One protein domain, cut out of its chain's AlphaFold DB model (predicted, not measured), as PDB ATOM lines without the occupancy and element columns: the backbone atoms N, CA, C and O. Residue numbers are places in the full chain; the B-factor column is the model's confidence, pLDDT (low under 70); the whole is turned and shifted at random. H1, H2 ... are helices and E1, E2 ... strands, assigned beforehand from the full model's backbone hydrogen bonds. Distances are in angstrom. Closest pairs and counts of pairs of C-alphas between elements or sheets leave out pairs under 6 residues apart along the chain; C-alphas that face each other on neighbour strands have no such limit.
ATOM      1  N   SER A  36     128.996 152.052 103.673       55.56
ATOM      2  CA  SER A  36     129.276 153.377 104.239       55.56
ATOM      3  C   SER A  36     130.307 154.185 103.448       55.56
ATOM      4  O   SER A  36     130.379 155.399 103.633       55.56
ATOM      5  N   VAL A  37     131.068 153.557 102.540       60.53
ATOM      6  CA  VAL A  37     132.228 154.190 101.890       60.53
ATOM      7  C   VAL A  37     132.471 153.642 100.464       60.53
ATOM      8  O   VAL A  37     132.508 152.427 100.287       60.53
ATOM      9  N   ASP A  38     132.646 154.529  99.468       65.56
ATOM     10  CA  ASP A  38     133.199 154.247  98.117       65.56
ATOM     11  C   ASP A  38     134.330 155.255  97.844       65.56
ATOM     12  O   ASP A  38     134.084 156.402  97.460       65.56
ATOM     13  N   HIS A  39     135.577 154.844  98.089       73.25
ATOM     14  CA  HIS A  39     136.759 155.634  97.737       73.25
ATOM     15  C   HIS A  39     137.423 155.051  96.498       73.25
ATOM     16  O   HIS A  39     137.822 153.886  96.483       73.25
ATOM     17  N   SER A  40     137.589 155.882  95.471       80.25
ATOM     18  CA  SER A  40     138.379 155.537  94.291       80.25
ATOM     19  C   SER A  40     139.822 155.989  94.482       80.25
ATOM     20  O   SER A  40     140.088 157.157  94.764       80.25
ATOM     21  N   VAL A  41     140.757 155.064  94.298       85.00
ATOM     22  CA  VAL A  41     142.192 155.303  94.419       85.00
ATOM     23  C   VAL A  41     142.866 154.947  93.103       85.00
ATOM     24  O   VAL A  41     142.595 153.904  92.516       85.00
ATOM     25  N   SER A  42     143.780 155.802  92.651       87.44
ATOM     26  CA  SER A  42     144.643 155.528  91.506       87.44
ATOM     27  C   SER A  42     146.095 155.597  91.951       87.44
ATOM     28  O   SER A  42     146.492 156.535  92.646       87.44
ATOM     29  N   LYS A  43     146.888 154.592  91.579       89.12
ATOM     30  CA  LYS A  43     148.327 154.564  91.842       89.12
ATOM     31  C   LYS A  43     149.075 154.182  90.576       89.12
ATOM     32  O   LYS A  43     148.620 153.354  89.790       89.12
ATOM     33  N   GLU A  44     150.258 154.756  90.423       89.12
ATOM     34  CA  GLU A  44     151.224 154.335  89.419       89.12
ATOM     35  C   GLU A  44     152.307 153.481  90.084       89.12
ATOM     36  O   GLU A  44     152.804 153.794  91.170       89.12
ATOM     37  N   ILE A  45     152.653 152.383  89.427       87.88
ATOM     38  CA  ILE A  45     153.773 151.519  89.766       87.88
ATOM     39  C   ILE A  45     154.813 151.704  88.673       87.88
ATOM     40  O   ILE A  45     154.551 151.399  87.511       87.88
ATOM     41  N   ARG A  46     155.994 152.170  89.076       90.62
ATOM     42  CA  ARG A  46     157.180 152.259  88.231       90.62
ATOM     43  C   ARG A  46     158.317 151.497  88.896       90.62
ATOM     44  O   ARG A  46     158.774 151.893  89.969       90.62
ATOM     45  N   CYS A  47     158.721 150.372  88.317       89.12
ATOM     46  CA  CYS A  47     159.756 149.515  88.898       89.12
ATOM     47  C   CYS A  47     160.405 148.582  87.865       89.12
ATOM     48  O   CYS A  47     159.832 148.352  86.799       89.12
ATOM     49  N   PRO A  48     161.566 147.981  88.182       88.88
ATOM     50  CA  PRO A  48     162.093 146.859  87.412       88.88
ATOM     51  C   PRO A  48     161.099 145.692  87.365       88.88
ATOM     52  O   PRO A  48     160.389 145.430  88.339       88.88
ATOM     53  N   GLN A  49     161.092 144.944  86.261       83.44
ATOM     54  CA  GLN A  49     160.222 143.775  86.076       83.44
ATOM     55  C   GLN A  49     160.294 142.760  87.225       83.44
ATOM     56  O   GLN A  49     159.263 142.250  87.660       83.44
ATOM     57  N   ARG A  50     161.494 142.497  87.753       84.94
ATOM     58  CA  ARG A  50     161.707 141.557  88.871       84.94
ATOM     59  C   ARG A  50     161.015 141.970  90.175       84.94
ATOM     60  O   ARG A  50     160.697 141.107  90.985       84.94
ATOM     61  N   ASP A  51     160.757 143.263  90.351       88.44
ATOM     62  CA  ASP A  51     160.182 143.822  91.577       88.44
ATOM     63  C   ASP A  51     158.670 144.060  91.442       88.44
ATOM     64  O   ASP A  51     158.001 144.419  92.414       88.44
ATOM     65  N   PHE A  52     158.105 143.845  90.248       85.31
ATOM     66  CA  PHE A  52     156.730 144.225  89.932       85.31
ATOM     67  C   PHE A  52     155.694 143.552  90.831       85.31
ATOM     68  O   PHE A  52     154.822 144.238  91.358       85.31
ATOM     69  N   HIS A  53     155.798 142.243  91.065       86.06
ATOM     70  CA  HIS A  53     154.846 141.527  91.921       86.06
ATOM     71  C   HIS A  53     154.833 142.077  93.351       86.06
ATOM     72  O   HIS A  53     153.768 142.351  93.908       86.06
ATOM     73  N   VAL A  54     156.018 142.310  93.923       89.00
ATOM     74  CA  VAL A  54     156.161 142.858  95.277       89.00
ATOM     75  C   VAL A  54     155.601 144.274  95.339       89.00
ATOM     76  O   VAL A  54     154.847 144.591  96.261       89.00
ATOM     77  N   GLN A  55     155.911 145.115  94.350       90.00
ATOM     78  CA  GLN A  55     155.417 146.490  94.290       90.00
ATOM     79  C   GLN A  55     153.901 146.548  94.102       90.00
ATOM     80  O   GLN A  55     153.238 147.351  94.760       90.00
ATOM     81  N   LEU A  56     153.337 145.671  93.269       86.69
ATOM     82  CA  LEU A  56     151.898 145.549  93.077       86.69
ATOM     83  C   LEU A  56     151.202 145.175  94.384       86.69
ATOM     84  O   LEU A  56     150.320 145.909  94.821       86.69
ATOM     85  N   ILE A  57     151.633 144.098  95.050       87.94
ATOM     86  CA  ILE A  57     151.038 143.672  96.327       87.94
ATOM     87  C   ILE A  57     151.180 144.776  97.369       87.94
ATOM     88  O   ILE A  57     150.213 145.106  98.051       87.94
ATOM     89  N   THR A  58     152.359 145.391  97.458       89.25
ATOM     90  CA  THR A  58     152.625 146.431  98.450       89.25
ATOM     91  C   THR A  58     151.708 147.629  98.259       89.25
ATOM     92  O   THR A  58     151.054 148.060  99.205       89.25
ATOM     93  N   LYS A  59     151.584 148.138  97.029       89.12
ATOM     94  CA  LYS A  59     150.731 149.293  96.725       89.12
ATOM     95  C   LYS A  59     149.246 148.991  96.887       89.12
ATOM     96  O   LYS A  59     148.494 149.877  97.295       89.12
ATOM     97  N   VAL A  60     148.837 147.766  96.576       85.31
ATOM     98  CA  VAL A  60     147.448 147.313  96.660       85.31
ATOM     99  C   VAL A  60     147.016 146.998  98.085       85.31
ATOM    100  O   VAL A  60     145.850 147.196  98.397       85.31
ATOM    101  N   LEU A  61     147.916 146.540  98.955       87.25
ATOM    102  CA  LEU A  61     147.606 146.209 100.350       87.25
ATOM    103  C   LEU A  61     147.969 147.308 101.346       87.25
ATOM    104  O   LEU A  61     147.620 147.201 102.520       87.25
ATOM    105  N   GLU A  62     148.631 148.371 100.892       87.94
ATOM    106  CA  GLU A  62     148.956 149.541 101.705       87.94
ATOM    107  C   GLU A  62     147.717 150.040 102.467       87.94
ATOM    108  O   GLU A  62     146.658 150.278 101.874       87.94
ATOM    109  N   GLY A  63     147.833 150.131 103.794       85.25
ATOM    110  CA  GLY A  63     146.750 150.544 104.691       85.25
ATOM    111  C   GLY A  63     145.590 149.549 104.843       85.25
ATOM    112  O   GLY A  63     144.681 149.818 105.615       85.25
ATOM    113  N   PHE A  64     145.598 148.411 104.141       84.12
ATOM    114  CA  PHE A  64     144.560 147.377 104.260       84.12
ATOM    115  C   PHE A  64     144.942 146.299 105.265       84.12
ATOM    116  O   PHE A  64     144.143 145.887 106.097       84.12
ATOM    117  N   VAL A  65     146.173 145.805 105.160       84.62
ATOM    118  CA  VAL A  65     146.668 144.697 105.971       84.62
ATOM    119  C   VAL A  65     148.181 144.797 106.117       84.62
ATOM    120  O   VAL A  65     148.866 145.307 105.228       84.62
ATOM    121  N   GLY A  66     148.713 144.296 107.232       83.50
ATOM    122  CA  GLY A  66     150.152 144.127 107.396       83.50
ATOM    123  C   GLY A  66     150.709 143.177 106.333       83.50
ATOM    124  O   GLY A  66     150.258 142.038 106.207       83.50
ATOM    125  N   ILE A  67     151.689 143.644 105.560       84.81
ATOM    126  CA  ILE A  67     152.325 142.840 104.512       84.81
ATOM    127  C   ILE A  67     153.426 142.001 105.157       84.81
ATOM    128  O   ILE A  67     154.496 142.505 105.495       84.81
ATOM    129  N   THR A  68     153.159 140.711 105.332       85.50
ATOM    130  CA  THR A  68     154.147 139.729 105.797       85.50
ATOM    131  C   THR A  68     154.707 138.929 104.619       85.50
ATOM    132  O   THR A  68     154.117 138.879 103.536       85.50
ATOM    133  N   SER A  69     155.841 138.252 104.819       84.06
ATOM    134  CA  SER A  69     156.409 137.341 103.814       84.06
ATOM    135  C   SER A  69     155.435 136.222 103.426       84.06
ATOM    136  O   SER A  69     155.358 135.848 102.258       84.06
ATOM    137  N   THR A  70     154.635 135.739 104.379       82.75
ATOM    138  CA  THR A  70     153.585 134.740 104.149       82.75
ATOM    139  C   THR A  70     152.484 135.270 103.233       82.75
ATOM    140  O   THR A  70     152.077 134.570 102.307       82.75
ATOM    141  N   VAL A  71     152.031 136.512 103.442       81.88
ATOM    142  CA  VAL A  71     151.035 137.167 102.575       81.88
ATOM    143  C   VAL A  71     151.584 137.320 101.155       81.88
ATOM    144  O   VAL A  71     150.903 136.963 100.195       81.88
ATOM    145  N   LEU A  72     152.832 137.781 101.015       83.62
ATOM    146  CA  LEU A  72     153.490 137.913  99.710       83.62
ATOM    147  C   LEU A  72     153.567 136.566  98.982       83.62
ATOM    148  O   LEU A  72     153.179 136.470  97.821       83.62
ATOM    149  N   GLN A  73     154.004 135.510  99.671       83.88
ATOM    150  CA  GLN A  73     154.124 134.177  99.082       83.88
ATOM    151  C   GLN A  73     152.765 133.590  98.670       83.88
ATOM    152  O   GLN A  73     152.666 132.951  97.624       83.88
ATOM    153  N   ALA A  74     151.719 133.808  99.470       82.75
ATOM    154  CA  ALA A  74     150.372 133.343  99.157       82.75
ATOM    155  C   ALA A  74     149.793 134.055  97.922       82.75
ATOM    156  O   ALA A  74     149.190 133.417  97.057       82.75
ATOM    157  N   LEU A  75     150.010 135.369  97.813       83.81
ATOM    158  CA  LEU A  75     149.509 136.179  96.701       83.81
ATOM    159  C   LEU A  75     150.316 136.012  95.414       83.81
ATOM    160  O   LEU A  75     149.761 136.173  94.329       83.81
ATOM    161  N   GLU A  76     151.582 135.609  95.508       83.25
ATOM    162  CA  GLU A  76     152.424 135.310  94.347       83.25
ATOM    163  C   GLU A  76     151.792 134.254  93.426       83.25
ATOM    164  O   GLU A  76     151.908 134.335  92.205       83.25
ATOM    165  N   VAL A  77     151.075 133.277  93.992       82.38
ATOM    166  CA  VAL A  77     150.351 132.260  93.211       82.38
ATOM    167  C   VAL A  77     149.246 132.897  92.360       82.38
ATOM    168  O   VAL A  77     149.075 132.528  91.199       82.38
ATOM    169  N   VAL A  78     148.532 133.886  92.910       79.44
ATOM    170  CA  VAL A  78     147.486 134.630  92.189       79.44
ATOM    171  C   VAL A  78     148.101 135.468  91.078       79.44
ATOM    172  O   VAL A  78     147.605 135.453  89.954       79.44
ATOM    173  N   LEU A  79     149.194 136.174  91.372       78.69
ATOM    174  CA  LEU A  79     149.864 137.017  90.386       78.69
ATOM    175  C   LEU A  79     150.427 136.204  89.224       78.69
ATOM    176  O   LEU A  79     150.248 136.596  88.076       78.69
ATOM    177  N   LYS A  80     151.020 135.038  89.497       80.75
ATOM    178  CA  LYS A  80     151.464 134.116  88.444       80.75
ATOM    179  C   LYS A  80     150.311 133.661  87.561       80.75
ATOM    180  O   LYS A  80     150.414 133.778  86.348       80.75
ATOM    181  N   ALA A  81     149.189 133.249  88.153       79.25
ATOM    182  CA  ALA A  81     148.007 132.874  87.379       79.25
ATOM    183  C   ALA A  81     147.489 134.039  86.515       79.25
ATOM    184  O   ALA A  81     147.086 133.838  85.371       79.25
ATOM    185  N   LEU A  82     147.536 135.274  87.025       74.50
ATOM    186  CA  LEU A  82     147.160 136.459  86.254       74.50
ATOM    187  C   LEU A  82     148.113 136.713  85.088       74.50
ATOM    188  O   LEU A  82     147.638 136.937  83.977       74.50
ATOM    189  N   VAL A  83     149.425 136.628  85.316       74.31
ATOM    190  CA  VAL A  83     150.442 136.740  84.262       74.31
ATOM    191  C   VAL A  83     150.240 135.659  83.201       74.31
ATOM    192  O   VAL A  83     150.248 135.971  82.012       74.31
ATOM    193  N   ASP A  84     149.974 134.418  83.606       77.31
ATOM    194  CA  ASP A  84     149.704 133.319  82.680       77.31
ATOM    195  C   ASP A  84     148.457 133.615  81.836       77.31
ATOM    196  O   ASP A  84     148.495 133.496  80.612       77.31
ATOM    197  N   THR A  85     147.360 134.088  82.442       72.88
ATOM    198  CA  THR A  85     146.167 134.480  81.666       72.88
ATOM    199  C   THR A  85     146.426 135.674  80.746       72.88
ATOM    200  O   THR A  85     145.895 135.707  79.639       72.88
ATOM    201  N   ALA A  86     147.266 136.625  81.162       70.62
ATOM    202  CA  ALA A  86     147.621 137.802  80.375       70.62
ATOM    203  C   ALA A  86     148.438 137.449  79.124       70.62
ATOM    204  O   ALA A  86     148.267 138.075  78.082       70.62
ATOM    205  N   GLN A  87     149.304 136.435  79.204       71.06
ATOM    206  CA  GLN A  87     150.095 135.962  78.060       71.06
ATOM    207  C   GLN A  87     149.234 135.337  76.959       71.06
ATOM    208  O   GLN A  87     149.595 135.399  75.787       71.06
ATOM    209  N   HIS A  88     148.101 134.742  77.331       72.12
ATOM    210  CA  HIS A  88     147.183 134.082  76.399       72.12
ATOM    211  C   HIS A  88     146.046 135.004  75.932       72.12
ATOM    212  O   HIS A  88     145.221 134.597  75.112       72.12
ATOM    213  N   ALA A  89     145.982 136.235  76.443       68.06
ATOM    214  CA  ALA A  89     144.966 137.203  76.066       68.06
ATOM    215  C   ALA A  89     145.187 137.681  74.623       68.06
ATOM    216  O   ALA A  89     146.262 138.156  74.265       68.06
ATOM    217  N   THR A  90     144.156 137.604  73.786       66.31
ATOM    218  CA  THR A  90     144.225 138.006  72.369       66.31
ATOM    219  C   THR A  90     143.800 139.453  72.122       66.31
ATOM    220  O   THR A  90     144.043 139.979  71.041       66.31
ATOM    221  N   GLN A  91     143.170 140.098  73.107       64.62
ATOM    222  CA  GLN A  91     142.658 141.467  73.008       64.62
ATOM    223  C   GLN A  91     143.512 142.430  73.817       64.62
ATOM    224  O   GLN A  91     143.792 142.149  74.981       64.62
ATOM    225  N   ASP A  92     143.875 143.571  73.236       62.75
ATOM    226  CA  ASP A  92     144.502 144.669  73.972       62.75
ATOM    227  C   ASP A  92     143.522 145.300  74.970       62.75
ATOM    228  O   ASP A  92     142.316 145.354  74.733       62.75
ATOM    229  N   ASN A  93     144.057 145.781  76.096       65.81
ATOM    230  CA  ASN A  93     143.322 146.411  77.200       65.81
ATOM    231  C   ASN A  93     142.387 145.499  78.010       65.81
ATOM    232  O   ASN A  93     141.401 145.972  78.580       65.81
ATOM    233  N   GLU A  94     142.700 144.207  78.130       72.81
ATOM    234  CA  GLU A  94     141.976 143.349  79.068       72.81
ATOM    235  C   GLU A  94     142.140 143.871  80.511       72.81
ATOM    236  O   GLU A  94     143.255 144.063  81.006       72.81
ATOM    237  N   ILE A  95     141.011 144.102  81.184       74.62
ATOM    238  CA  ILE A  95     140.975 144.509  82.589       74.62
ATOM    239  C   ILE A  95     140.997 143.249  83.446       74.62
ATOM    240  O   ILE A  95     140.116 142.393  83.338       74.62
ATOM    241  N   LYS A  96     141.984 143.149  84.334       77.19
ATOM    242  CA  LYS A  96     142.006 142.126  85.380       77.19
ATOM    243  C   LYS A  96     141.596 142.751  86.700       77.19
ATOM    244  O   LYS A  96     141.990 143.873  87.013       77.19
ATOM    245  N   THR A  97     140.828 141.993  87.476       76.38
ATOM    246  CA  THR A  97     140.343 142.423  88.785       76.38
ATOM    247  C   THR A  97     140.765 141.423  89.851       76.38
ATOM    248  O   THR A  97     140.558 140.220  89.701       76.38
ATOM    249  N   ILE A  98     141.337 141.931  90.940       78.81
ATOM    250  CA  ILE A  98     141.656 141.182  92.155       78.81
ATOM    251  C   ILE A  98     140.812 141.741  93.292       78.81
ATOM    252  O   ILE A  98     140.627 142.952  93.409       78.81
ATOM    253  N   VAL A  99     140.318 140.852  94.145       80.94
ATOM    254  CA  VAL A  99     139.496 141.216  95.297       80.94
ATOM    255  C   VAL A  99     140.223 140.839  96.562       80.94
ATOM    256  O   VAL A  99     140.597 139.680  96.745       80.94
ATOM    257  N   PHE A 100     140.382 141.812  97.445       82.88
ATOM    258  CA  PHE A 100     140.897 141.592  98.784       82.88
ATOM    259  C   PHE A 100     139.770 141.772  99.777       82.88
ATOM    260  O   PHE A 100     138.968 142.700  99.668       82.88
ATOM    261  N   GLN A 101     139.721 140.876 100.753       81.25
ATOM    262  CA  GLN A 101     138.729 140.925 101.805       81.25
ATOM    263  C   GLN A 101     139.380 140.619 103.143       81.25
ATOM    264  O   GLN A 101     140.160 139.670 103.260       81.25
ATOM    265  N   ARG A 102     139.033 141.415 104.150       82.50
ATOM    266  CA  ARG A 102     139.405 141.185 105.546       82.50
ATOM    267  C   ARG A 102     138.203 141.450 106.443       82.50
ATOM    268  O   ARG A 102     137.301 142.201 106.077       82.50
ATOM    269  N   TYR A 103     138.226 140.831 107.612       80.12
ATOM    270  CA  TYR A 103     137.156 140.918 108.593       80.12
ATOM    271  C   TYR A 103     137.730 141.319 109.941       80.12
ATOM    272  O   TYR A 103     138.795 140.835 110.324       80.12
ATOM    273  N   GLU A 104     137.000 142.159 110.660       79.50
ATOM    274  CA  GLU A 104     137.321 142.554 112.026       79.50
ATOM    275  C   GLU A 104     136.080 142.399 112.900       79.50
ATOM    276  O   GLU A 104     134.995 142.848 112.539       79.50
ATOM    277  N   TYR A 105     136.226 141.754 114.053       79.31
ATOM    278  CA  TYR A 105     135.157 141.697 115.044       79.31
ATOM    279  C   TYR A 105     135.263 142.902 115.977       79.31
ATOM    280  O   TYR A 105     136.345 143.197 116.482       79.31
ATOM    281  N   ILE A 106     134.140 143.578 116.217       79.94
ATOM    282  CA  ILE A 106     134.014 144.707 117.139       79.94
ATOM    283  C   ILE A 106     133.226 144.221 118.364       79.94
ATOM    284  O   ILE A 106     131.992 144.209 118.324       79.94
ATOM    285  N   PRO A 107     133.897 143.839 119.470       78.44
ATOM    286  CA  PRO A 107     133.223 143.241 120.622       78.44
ATOM    287  C   PRO A 107     132.181 144.163 121.252       78.44
ATOM    288  O   PRO A 107     131.092 143.720 121.590       78.44
ATOM    289  N   ALA A 108     132.484 145.463 121.348       81.88
ATOM    290  CA  ALA A 108     131.599 146.450 121.967       81.88
ATOM    291  C   ALA A 108     130.240 146.596 121.258       81.88
ATOM    292  O   ALA A 108     129.279 147.039 121.876       81.88
ATOM    293  N   ALA A 109     130.170 146.240 119.973       78.88
ATOM    294  CA  ALA A 109     128.963 146.323 119.157       78.88
ATOM    295  C   ALA A 109     128.420 144.940 118.759       78.88
ATOM    296  O   ALA A 109     127.490 144.872 117.958       78.88
ATOM    297  N   GLU A 110     129.030 143.848 119.240       75.44
ATOM    298  CA  GLU A 110     128.722 142.468 118.830       75.44
ATOM    299  C   GLU A 110     128.567 142.315 117.304       75.44
ATOM    300  O   GLU A 110     127.665 141.647 116.797       75.44
ATOM    301  N   THR A 111     129.441 142.983 116.553       71.00
ATOM    302  CA  THR A 111     129.301 143.179 115.104       71.00
ATOM    303  C   THR A 111     130.589 142.772 114.406       71.00
ATOM    304  O   THR A 111     131.685 143.021 114.907       71.00
ATOM    305  N   VAL A 112     130.462 142.160 113.231       70.88
ATOM    306  CA  VAL A 112     131.591 141.900 112.334       70.88
ATOM    307  C   VAL A 112     131.605 142.973 111.251       70.88
ATOM    308  O   VAL A 112     130.601 143.221 110.584       70.88
ATOM    309  N   MET A 113     132.755 143.607 111.068       76.00
ATOM    310  CA  MET A 113     133.009 144.562 110.002       76.00
ATOM    311  C   MET A 113     133.770 143.875 108.870       76.00
ATOM    312  O   MET A 113     134.745 143.156 109.098       76.00
ATOM    313  N   SER A 114     133.295 144.072 107.644       77.00
ATOM    314  CA  SER A 114     133.870 143.529 106.417       77.00
ATOM    315  C   SER A 114     134.446 144.675 105.597       77.00
ATOM    316  O   SER A 114     133.738 145.625 105.260       77.00
ATOM    317  N   PHE A 115     135.725 144.562 105.255       80.69
ATOM    318  CA  PHE A 115     136.400 145.496 104.365       80.69
ATOM    319  C   PHE A 115     136.710 144.785 103.056       80.69
ATOM    320  O   PHE A 115     137.312 143.706 103.058       80.69
ATOM    321  N   VAL A 116     136.328 145.400 101.940       80.88
ATOM    322  CA  VAL A 116     136.533 144.864 100.594       80.88
ATOM    323  C   VAL A 116     137.297 145.886  99.763       80.88
ATOM    324  O   VAL A 116     136.907 147.045  99.672       80.88
ATOM    325  N   ARG A 117     138.380 145.449  99.117       82.06
ATOM    326  CA  ARG A 117     139.144 146.266  98.169       82.06
ATOM    327  C   ARG A 117     139.143 145.603  96.797       82.06
ATOM    328  O   ARG A 117     139.537 144.446  96.655       82.06
ATOM    329  N   VAL A 118     138.690 146.350  95.797       81.31
ATOM    330  CA  VAL A 118     138.526 145.919  94.402       81.31
ATOM    331  C   VAL A 118     139.619 146.543  93.589       81.31
ATOM    332  O   VAL A 118     139.569 147.739  93.336       81.31
ATOM    333  N   VAL A 119     140.608 145.764  93.189       80.00
ATOM    334  CA  VAL A 119     141.729 146.293  92.422       80.00
ATOM    335  C   VAL A 119     141.578 145.879  90.985       80.00
ATOM    336  O   VAL A 119     141.698 144.700  90.671       80.00
ATOM    337  N   SER A 120     141.355 146.860  90.125       80.31
ATOM    338  CA  SER A 120     141.314 146.683  88.687       80.31
ATOM    339  C   SER A 120     142.560 147.294  88.062       80.31
ATOM    340  O   SER A 120     143.034 148.366  88.437       80.31
ATOM    341  N   PHE A 121     143.134 146.599  87.094       76.88
ATOM    342  CA  PHE A 121     144.244 147.137  86.325       76.88
ATOM    343  C   PHE A 121     144.184 146.639  84.894       76.88
ATOM    344  O   PHE A 121     143.685 145.549  84.601       76.88
ATOM    345  N   ILE A 122     144.677 147.483  83.998       74.62
ATOM    346  CA  ILE A 122     144.684 147.225  82.567       74.62
ATOM    347  C   ILE A 122     145.972 146.482  82.232       74.62
ATOM    348  O   ILE A 122     147.068 146.934  82.574       74.62
ATOM    349  N   LEU A 123     145.844 145.353  81.542       70.75
ATOM    350  CA  LEU A 123     146.990 144.629  81.016       70.75
ATOM    351  C   LEU A 123     147.575 145.366  79.810       70.75
ATOM    352  O   LEU A 123     147.091 145.228  78.685       70.75
ATOM    353  N   THR A 124     148.636 146.132  80.049       70.12
ATOM    354  CA  THR A 124     149.445 146.751  78.993       70.12
ATOM    355  C   THR A 124     150.390 145.725  78.359       70.12
ATOM    356  O   THR A 124     150.687 144.682  78.948       70.12
ATOM    357  N   GLU A 125     150.912 146.014  77.165       70.38
ATOM    358  CA  GLU A 125     151.909 145.160  76.496       70.38
ATOM    359  C   GLU A 125     153.144 144.894  77.378       70.38
ATOM    360  O   GLU A 125     153.650 143.770  77.427       70.38
ATOM    361  N   ASN A 126     153.565 145.890  78.168       69.38
ATOM    362  CA  ASN A 126     154.672 145.762  79.120       69.38
ATOM    363  C   ASN A 126     154.406 144.689  80.189       69.38
ATOM    364  O   ASN A 126     155.331 143.994  80.604       69.38
ATOM    365  N   LEU A 127     153.147 144.513  80.608       70.19
ATOM    366  CA  LEU A 127     152.769 143.467  81.561       70.19
ATOM    367  C   LEU A 127     152.749 142.077  80.914       70.19
ATOM    368  O   LEU A 127     153.112 141.095  81.558       70.19
ATOM    369  N   ARG A 128     152.403 141.976  79.625       71.00
ATOM    370  CA  ARG A 128     152.477 140.703  78.879       71.00
ATOM    371  C   ARG A 128     153.918 140.232  78.711       71.00
ATOM    372  O   ARG A 128     154.193 139.033  78.738       71.00
ATOM    373  N   ALA A 129     154.847 141.178  78.593       68.19
ATOM    374  CA  ALA A 129     156.271 140.899  78.483       68.19
ATOM    375  C   ALA A 129     156.907 140.381  79.788       68.19
ATOM    376  O   ALA A 129     158.010 139.841  79.728       68.19
ATOM    377  N   ILE A 130     156.215 140.440  80.940       68.69
ATOM    378  CA  ILE A 130     156.736 139.964  82.240       68.69
ATOM    379  C   ILE A 130     157.158 138.484  82.200       68.69
ATOM    380  O   ILE A 130     158.087 138.081  82.901       68.69
ATOM    381  N   GLY A 131     156.526 137.664  81.355       60.78
ATOM    382  CA  GLY A 131     156.913 136.260  81.168       60.78
ATOM    383  C   GLY A 131     158.166 136.041  80.316       60.78
ATOM    384  O   GLY A 131     158.791 134.981  80.391       60.78
ATOM    385  N   ASN A 132     158.557 137.031  79.511       64.38
ATOM    386  CA  ASN A 132     159.638 136.911  78.542       64.38
ATOM    387  C   ASN A 132     160.964 137.403  79.136       64.38
ATOM    388  O   ASN A 132     161.244 138.592  79.230       64.38
ATOM    389  N   LYS A 133     161.833 136.454  79.495       58.69
ATOM    390  CA  LYS A 133     163.104 136.664  80.220       58.69
ATOM    391  C   LYS A 133     164.237 137.351  79.431       58.69
ATOM    392  O   LYS A 133     165.394 137.229  79.826       58.69
ATOM    393  N   LYS A 134     163.974 137.979  78.281       60.66
ATOM    394  CA  LYS A 134     165.047 138.383  77.346       60.66
ATOM    395  C   LYS A 134     165.582 139.802  77.547       60.66
ATOM    396  O   LYS A 134     166.697 140.062  77.109       60.66
ATOM    397  N   THR A 135     164.860 140.683  78.233       60.41
ATOM    398  CA  THR A 135     165.291 142.067  78.493       60.41
ATOM    399  C   THR A 135     164.724 142.538  79.824       60.41
ATOM    400  O   THR A 135     163.514 142.484  80.008       60.41
ATOM    401  N   GLU A 136     165.583 142.987  80.745       65.12
ATOM    402  CA  GLU A 136     165.152 143.639  81.987       65.12
ATOM    403  C   GLU A 136     164.569 145.005  81.618       65.12
ATOM    404  O   GLU A 136     165.298 145.949  81.315       65.12
ATOM    405  N   THR A 137     163.244 145.074  81.542       76.62
ATOM    406  CA  THR A 137     162.521 146.297  81.205       76.62
ATOM    407  C   THR A 137     161.980 146.962  82.464       76.62
ATOM    408  O   THR A 137     161.660 146.321  83.472       76.62
ATOM    409  N   GLU A 138     161.902 148.289  82.413       84.38
ATOM    410  CA  GLU A 138     161.136 149.057  83.385       84.38
ATOM    411  C   GLU A 138     159.644 148.857  83.103       84.38
ATOM    412  O   GLU A 138     159.191 148.968  81.963       84.38
ATOM    413  N   ILE A 139     158.880 148.560  84.149       81.88
ATOM    414  CA  ILE A 139     157.435 148.403  84.075       81.88
ATOM    415  C   ILE A 139     156.786 149.664  84.606       81.88
ATOM    416  O   ILE A 139     157.051 150.078  85.733       81.88
ATOM    417  N   VAL A 140     155.895 150.223  83.791       83.00
ATOM    418  CA  VAL A 140     154.957 151.270  84.189       83.00
ATOM    419  C   VAL A 140     153.554 150.685  84.117       83.00
ATOM    420  O   VAL A 140     153.099 150.256  83.055       83.00
ATOM    421  N   CYS A 141     152.884 150.633  85.263       82.00
ATOM    422  CA  CYS A 141     151.541 150.091  85.407       82.00
ATOM    423  C   CYS A 141     150.690 151.045  86.236       82.00
ATOM    424  O   CYS A 141     151.090 151.461  87.323       82.00
ATOM    425  N   ARG A 142     149.497 151.366  85.739       83.44
ATOM    426  CA  ARG A 142     148.500 152.124  86.488       83.44
ATOM    427  C   ARG A 142     147.479 151.156  87.067       83.44
ATOM    428  O   ARG A 142     146.877 150.374  86.333       83.44
ATOM    429  N   ILE A 143     147.294 151.235  88.377       82.94
ATOM    430  CA  ILE A 143     146.268 150.487  89.097       82.94
ATOM    431  C   ILE A 143     145.187 151.449  89.564       82.94
ATOM    432  O   ILE A 143     145.472 152.564  90.008       82.94
ATOM    433  N   GLU A 144     143.943 151.004  89.473       81.81
ATOM    434  CA  GLU A 144     142.792 151.738  89.972       81.81
ATOM    435  C   GLU A 144     141.985 150.804  90.852       81.81
ATOM    436  O   GLU A 144     141.705 149.661  90.494       81.81
ATOM    437  N   TYR A 145     141.657 151.254  92.052       79.56
ATOM    438  CA  TYR A 145     140.929 150.413  92.972       79.56
ATOM    439  C   TYR A 145     139.882 151.171  93.753       79.56
ATOM    440  O   TYR A 145     140.004 152.369  94.003       79.56
ATOM    441  N   LYS A 146     138.845 150.430  94.124       77.44
ATOM    442  CA  LYS A 146     137.764 150.906  94.968       77.44
ATOM    443  C   LYS A 146     137.805 150.226  96.318       77.44
ATOM    444  O   LYS A 146     138.085 149.028  96.411       77.44
ATOM    445  N   GLU A 147     137.525 150.993  97.353       77.75
ATOM    446  CA  GLU A 147     137.431 150.511  98.726       77.75
ATOM    447  C   GLU A 147     135.989 150.585  99.196       77.75
ATOM    448  O   GLU A 147     135.327 151.605  99.008       77.75
ATOM    449  N   TYR A 148     135.537 149.498  99.812       75.06
ATOM    450  CA  TYR A 148     134.191 149.336 100.328       75.06
ATOM    451  C   TYR A 148     134.228 148.838 101.767       75.06
ATOM    452  O   TYR A 148     134.991 147.930 102.112       75.06
ATOM    453  N   GLU A 149     133.334 149.391 102.579       73.25
ATOM    454  CA  GLU A 149     133.145 149.004 103.973       73.25
ATOM    455  C   GLU A 149     131.680 148.659 104.228       73.25
ATOM    456  O   GLU A 149     130.770 149.396 103.831       73.25
ATOM    457  N   ALA A 150     131.458 147.521 104.886       68.69
ATOM    458  CA  ALA A 150     130.134 147.039 105.255       68.69
ATOM    459  C   ALA A 150     130.141 146.463 106.674       68.69
ATOM    460  O   ALA A 150     131.075 145.764 107.078       68.69
ATOM    461  N   MET A 151     129.074 146.729 107.425       66.62
ATOM    462  CA  MET A 151     128.897 146.243 108.795       66.62
ATOM    463  C   MET A 151     127.800 145.188 108.866       66.62
ATOM    464  O   MET A 151     126.799 145.272 108.153       66.62
ATOM    465  N   PHE A 152     127.984 144.205 109.747       68.50
ATOM    466  CA  PHE A 152     127.071 143.081 109.877       68.50
ATOM    467  C   PHE A 152     126.824 142.677 111.335       68.50
ATOM    468  O   PHE A 152     127.751 142.323 112.068       68.50
ATOM    469  N   SER A 153     125.556 142.709 111.752       70.75
ATOM    470  CA  SER A 153     125.147 142.357 113.114       70.75
ATOM    471  C   SER A 153     125.110 140.840 113.313       70.75
ATOM    472  O   SER A 153     124.346 140.134 112.647       70.75
ATOM    473  N   SER A 154     125.861 140.336 114.294       66.31
ATOM    474  CA  SER A 154     125.898 138.905 114.631       66.31
ATOM    475  C   SER A 154     124.538 138.357 115.085       66.31
ATOM    476  O   SER A 154     124.215 137.196 114.844       66.31
ATOM    477  N   ASN A 155     123.690 139.192 115.687       69.38
ATOM    478  CA  ASN A 155     122.355 138.774 116.124       69.38
ATOM    479  C   ASN A 155     121.402 138.585 114.936       69.38
ATOM    480  O   ASN A 155     120.640 137.618 114.886       69.38
ATOM    481  N   GLN A 156     121.488 139.459 113.930       67.31
ATOM    482  CA  GLN A 156     120.741 139.287 112.682       67.31
ATOM    483  C   GLN A 156     121.233 138.055 111.904       67.31
ATOM    484  O   GLN A 156     120.435 137.337 111.297       67.31
ATOM    485  N   TRP A 157     122.533 137.760 111.983       65.69
ATOM    486  CA  TRP A 157     123.152 136.599 111.345       65.69
ATOM    487  C   TRP A 157     122.612 135.261 111.820       65.69
ATOM    488  O   TRP A 157     122.283 134.391 111.007       65.69
ATOM    489  N   ALA A 158     122.528 135.092 113.140       67.62
ATOM    490  CA  ALA A 158     122.069 133.853 113.742       67.62
ATOM    491  C   ALA A 158     120.671 133.491 113.216       67.62
ATOM    492  O   ALA A 158     120.425 132.344 112.847       67.62
ATOM    493  N   GLY A 159     119.794 134.491 113.065       67.69
ATOM    494  CA  GLY A 159     118.465 134.314 112.480       67.69
ATOM    495  C   GLY A 159     118.482 133.902 111.004       67.69
ATOM    496  O   GLY A 159     117.709 133.036 110.601       67.69
ATOM    497  N   ILE A 160     119.371 134.478 110.190       65.06
ATOM    498  CA  ILE A 160     119.478 134.173 108.750       65.06
ATOM    499  C   ILE A 160     120.038 132.766 108.519       65.06
ATOM    500  O   ILE A 160     119.542 132.036 107.660       65.06
ATOM    501  N   THR A 161     121.036 132.355 109.300       63.97
ATOM    502  CA  THR A 161     121.717 131.059 109.134       63.97
ATOM    503  C   THR A 161     120.764 129.875 109.299       63.97
ATOM    504  O   THR A 161     120.918 128.844 108.636       63.97
ATOM    505  N   LEU A 162     119.740 130.041 110.140       71.88
ATOM    506  CA  LEU A 162     118.678 129.060 110.354       71.88
ATOM    507  C   LEU A 162     117.767 128.881 109.130       71.88
ATOM    508  O   LEU A 162     117.139 127.833 108.995       71.88
ATOM    509  N   MET A 163     117.703 129.862 108.224       71.38
ATOM    510  CA  MET A 163     116.873 129.799 107.014       71.38
ATOM    511  C   MET A 163     117.582 129.137 105.824       71.38
ATOM    512  O   MET A 163     116.933 128.795 104.834       71.38
ATOM    513  N   ILE A 164     118.905 128.960 105.886       69.12
ATOM    514  CA  ILE A 164     119.692 128.407 104.779       69.12
ATOM    515  C   ILE A 164     119.698 126.881 104.872       69.12
ATOM    516  O   ILE A 164     120.088 126.308 105.893       69.12
ATOM    517  N   LYS A 165     119.327 126.218 103.776       75.75
ATOM    518  CA  LYS A 165     119.338 124.755 103.684       75.75
ATOM    519  C   LYS A 165     120.770 124.224 103.686       75.75
ATOM    520  O   LYS A 165     121.676 124.829 103.115       75.75
ATOM    521  N   ASP A 166     120.965 123.036 104.249       77.88
ATOM    522  CA  ASP A 166     122.301 122.438 104.380       77.88
ATOM    523  C   ASP A 166     122.961 122.086 103.037       77.88
ATOM    524  O   ASP A 166     124.188 122.092 102.918       77.88
ATOM    525  N   VAL A 167     122.157 121.840 101.999       71.19
ATOM    526  CA  VAL A 167     122.649 121.633 100.627       71.19
ATOM    527  C   VAL A 167     123.264 122.916 100.063       71.19
ATOM    528  O   VAL A 167     124.374 122.876  99.533       71.19
ATOM    529  N   ASP A 168     122.571 124.045 100.216       68.62
ATOM    530  CA  ASP A 168     123.024 125.346  99.714       68.62
ATOM    531  C   ASP A 168     124.302 125.761 100.430       68.62
ATOM    532  O   ASP A 168     125.307 126.069  99.795       68.62
ATOM    533  N   LYS A 169     124.293 125.618 101.756       64.81
ATOM    534  CA  LYS A 169     125.475 125.647 102.607       64.81
ATOM    535  C   LYS A 169     126.626 124.851 101.955       64.81
ATOM    536  O   LYS A 169     127.648 125.415 101.567       64.81
ATOM    537  N   LYS A 170     126.488 123.546 101.738       72.69
ATOM    538  CA  LYS A 170     127.612 122.741 101.224       72.69
ATOM    539  C   LYS A 170     128.185 123.257  99.892       72.69
ATOM    540  O   LYS A 170     129.406 123.371  99.761       72.69
ATOM    541  N   ILE A 171     127.324 123.627  98.941       70.38
ATOM    542  CA  ILE A 171     127.729 124.202  97.643       70.38
ATOM    543  C   ILE A 171     128.585 125.458  97.845       70.38
ATOM    544  O   ILE A 171     129.637 125.620  97.218       70.38
ATOM    545  N   MET A 172     128.159 126.328  98.758       63.34
ATOM    546  CA  MET A 172     128.864 127.558  99.095       63.34
ATOM    547  C   MET A 172     130.255 127.275  99.662       63.34
ATOM    548  O   MET A 172     131.243 127.839  99.194       63.34
ATOM    549  N   GLN A 173     130.375 126.368 100.632       67.12
ATOM    550  CA  GLN A 173     131.677 126.009 101.200       67.12
ATOM    551  C   GLN A 173     132.657 125.496 100.140       67.12
ATOM    552  O   GLN A 173     133.836 125.868 100.167       67.12
ATOM    553  N   ASP A 174     132.178 124.666  99.214       71.19
ATOM    554  CA  ASP A 174     133.004 124.066  98.170       71.19
ATOM    555  C   ASP A 174     133.498 125.103  97.154       71.19
ATOM    556  O   ASP A 174     134.683 125.095  96.809       71.19
ATOM    557  N   PHE A 175     132.638 126.031  96.721       68.19
ATOM    558  CA  PHE A 175     133.042 127.138  95.844       68.19
ATOM    559  C   PHE A 175     134.168 127.950  96.480       68.19
ATOM    560  O   PHE A 175     135.240 128.153  95.910       68.19
ATOM    561  N   VAL A 176     133.954 128.364  97.720       64.62
ATOM    562  CA  VAL A 176     134.869 129.268  98.389       64.62
ATOM    563  C   VAL A 176     136.197 128.565  98.710       64.62
ATOM    564  O   VAL A 176     137.252 129.190  98.653       64.62
ATOM    565  N   LYS A 177     136.203 127.259  99.005       69.81
ATOM    566  CA  LYS A 177     137.451 126.481  99.115       69.81
ATOM    567  C   LYS A 177     138.249 126.459  97.805       69.81
ATOM    568  O   LYS A 177     139.471 126.506  97.873       69.81
ATOM    569  N   LYS A 178     137.582 126.409  96.648       70.19
ATOM    570  CA  LYS A 178     138.231 126.373  95.326       70.19
ATOM    571  C   LYS A 178     138.730 127.739  94.852       70.19
ATOM    572  O   LYS A 178     139.743 127.798  94.166       70.19
ATOM    573  N   SER A 179     138.029 128.816  95.202       66.12
ATOM    574  CA  SER A 179     138.208 130.130  94.561       66.12
ATOM    575  C   SER A 179     138.880 131.194  95.429       66.12
ATOM    576  O   SER A 179     138.927 132.352  95.032       66.12
ATOM    577  N   THR A 180     139.379 130.852  96.621       67.81
ATOM    578  CA  THR A 180     139.980 131.845  97.527       67.81
ATOM    579  C   THR A 180     141.283 131.353  98.129       67.81
ATOM    580  O   THR A 180     141.415 130.182  98.485       67.81
TER     581      THR A 180
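This is residues 36 to 180 of the 186 residues of an uncharacterized protein of Penicilliopsis zonata CBS 506.65 (UniProt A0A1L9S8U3). A long, twisted sheet of four strands makes the length of the body, with H1 and H2 packed toward one of its ends and H3 beside them. At the other end of the sheet the strand E4 leads into H4, and H5 folds back from there as an arm that stands free. The printed part has 145 residues, with named elements in the order E1, H1, H2, E2, E3, H3, E4, H4, H5; the sheet, in the order E1, E4, E3, E2, is antiparallel throughout, and the class is mixed, helices and strands. The whole is loose, with a radius of gyration of the C-alphas of 18.5 A, and elongated, spanning 58 by 33 by 28 A.

E1, residues 36 to 48, begins with C-alpha 36 at (129.276, 153.377, 104.239) and is 37.5 A long. H1 is residues 49 to 61, 19.2 A, and H2 residues 69 to 87, 26.6 A, with a kink of 28 degrees near residue 78. E2, residues 95 to 106, is 35.2 A long and E3, residues 111 to 122, 36.2 A. H3 is residues 125 to 131. E4, residues 138 to 153, is 47.2 A long, from C-alpha 138 at (161.136, 149.057, 83.385). H4 is residues 154 to 161, and H5, residues 166 to 179, is 20.2 A long and ends with C-alpha 179 at (138.208, 130.130, 94.561).

E1 and E4 are antiparallel at 157 degrees, with N 41 and O 145 2.8 A apart, within hydrogen-bond range. E4 and E3 are antiparallel at 157 degrees, with N 146 and O 118 at 2.9 A. E2 and E3 form a hairpin at 165 degrees, with N 98 and O 119 at 2.8 A. H1 and H2 are on one face of this sheet, an arrangement in two layers, one of helices and one the sheet. The closest C-alphas of H1 and E4 are those of Gln 49 and Ile 139, 5.8 A. H1 and H2 touch at a steep tilt of 64 degrees, opposite ways, with His 53 and Leu 79 closest, their C-alphas 6.9 A apart; H1 uses residues 53 to 57 alone and H2 residues 72 to 79 alone. H2, with residues 83 to 87 alone, touches H3, the C-alphas of Gln 87 and Arg 128 being closest at 5.4 A. H3 and H4 only graze the sheet, with residues 125 to 130 and 154 to 157. H5 is not on it, and H4 and H5 are apart. Every O i to N i+4 pair is within hydrogen-bond range in H5, against 7 of 9 in H1, 13 of 15 in H2, 3 of 4 in H4 and 1 of 3 in H3, where 3 of 4 O i to N i+3 pairs are.

The two C-alphas farthest apart, those of Lys 134 and Gly 159, are 58.5 A apart. The printed part has no cut and no long link. Mean pLDDT of the printed part is 76.2, and 38 residues are under 70, among them residues 129 to 136 and 154 to 161.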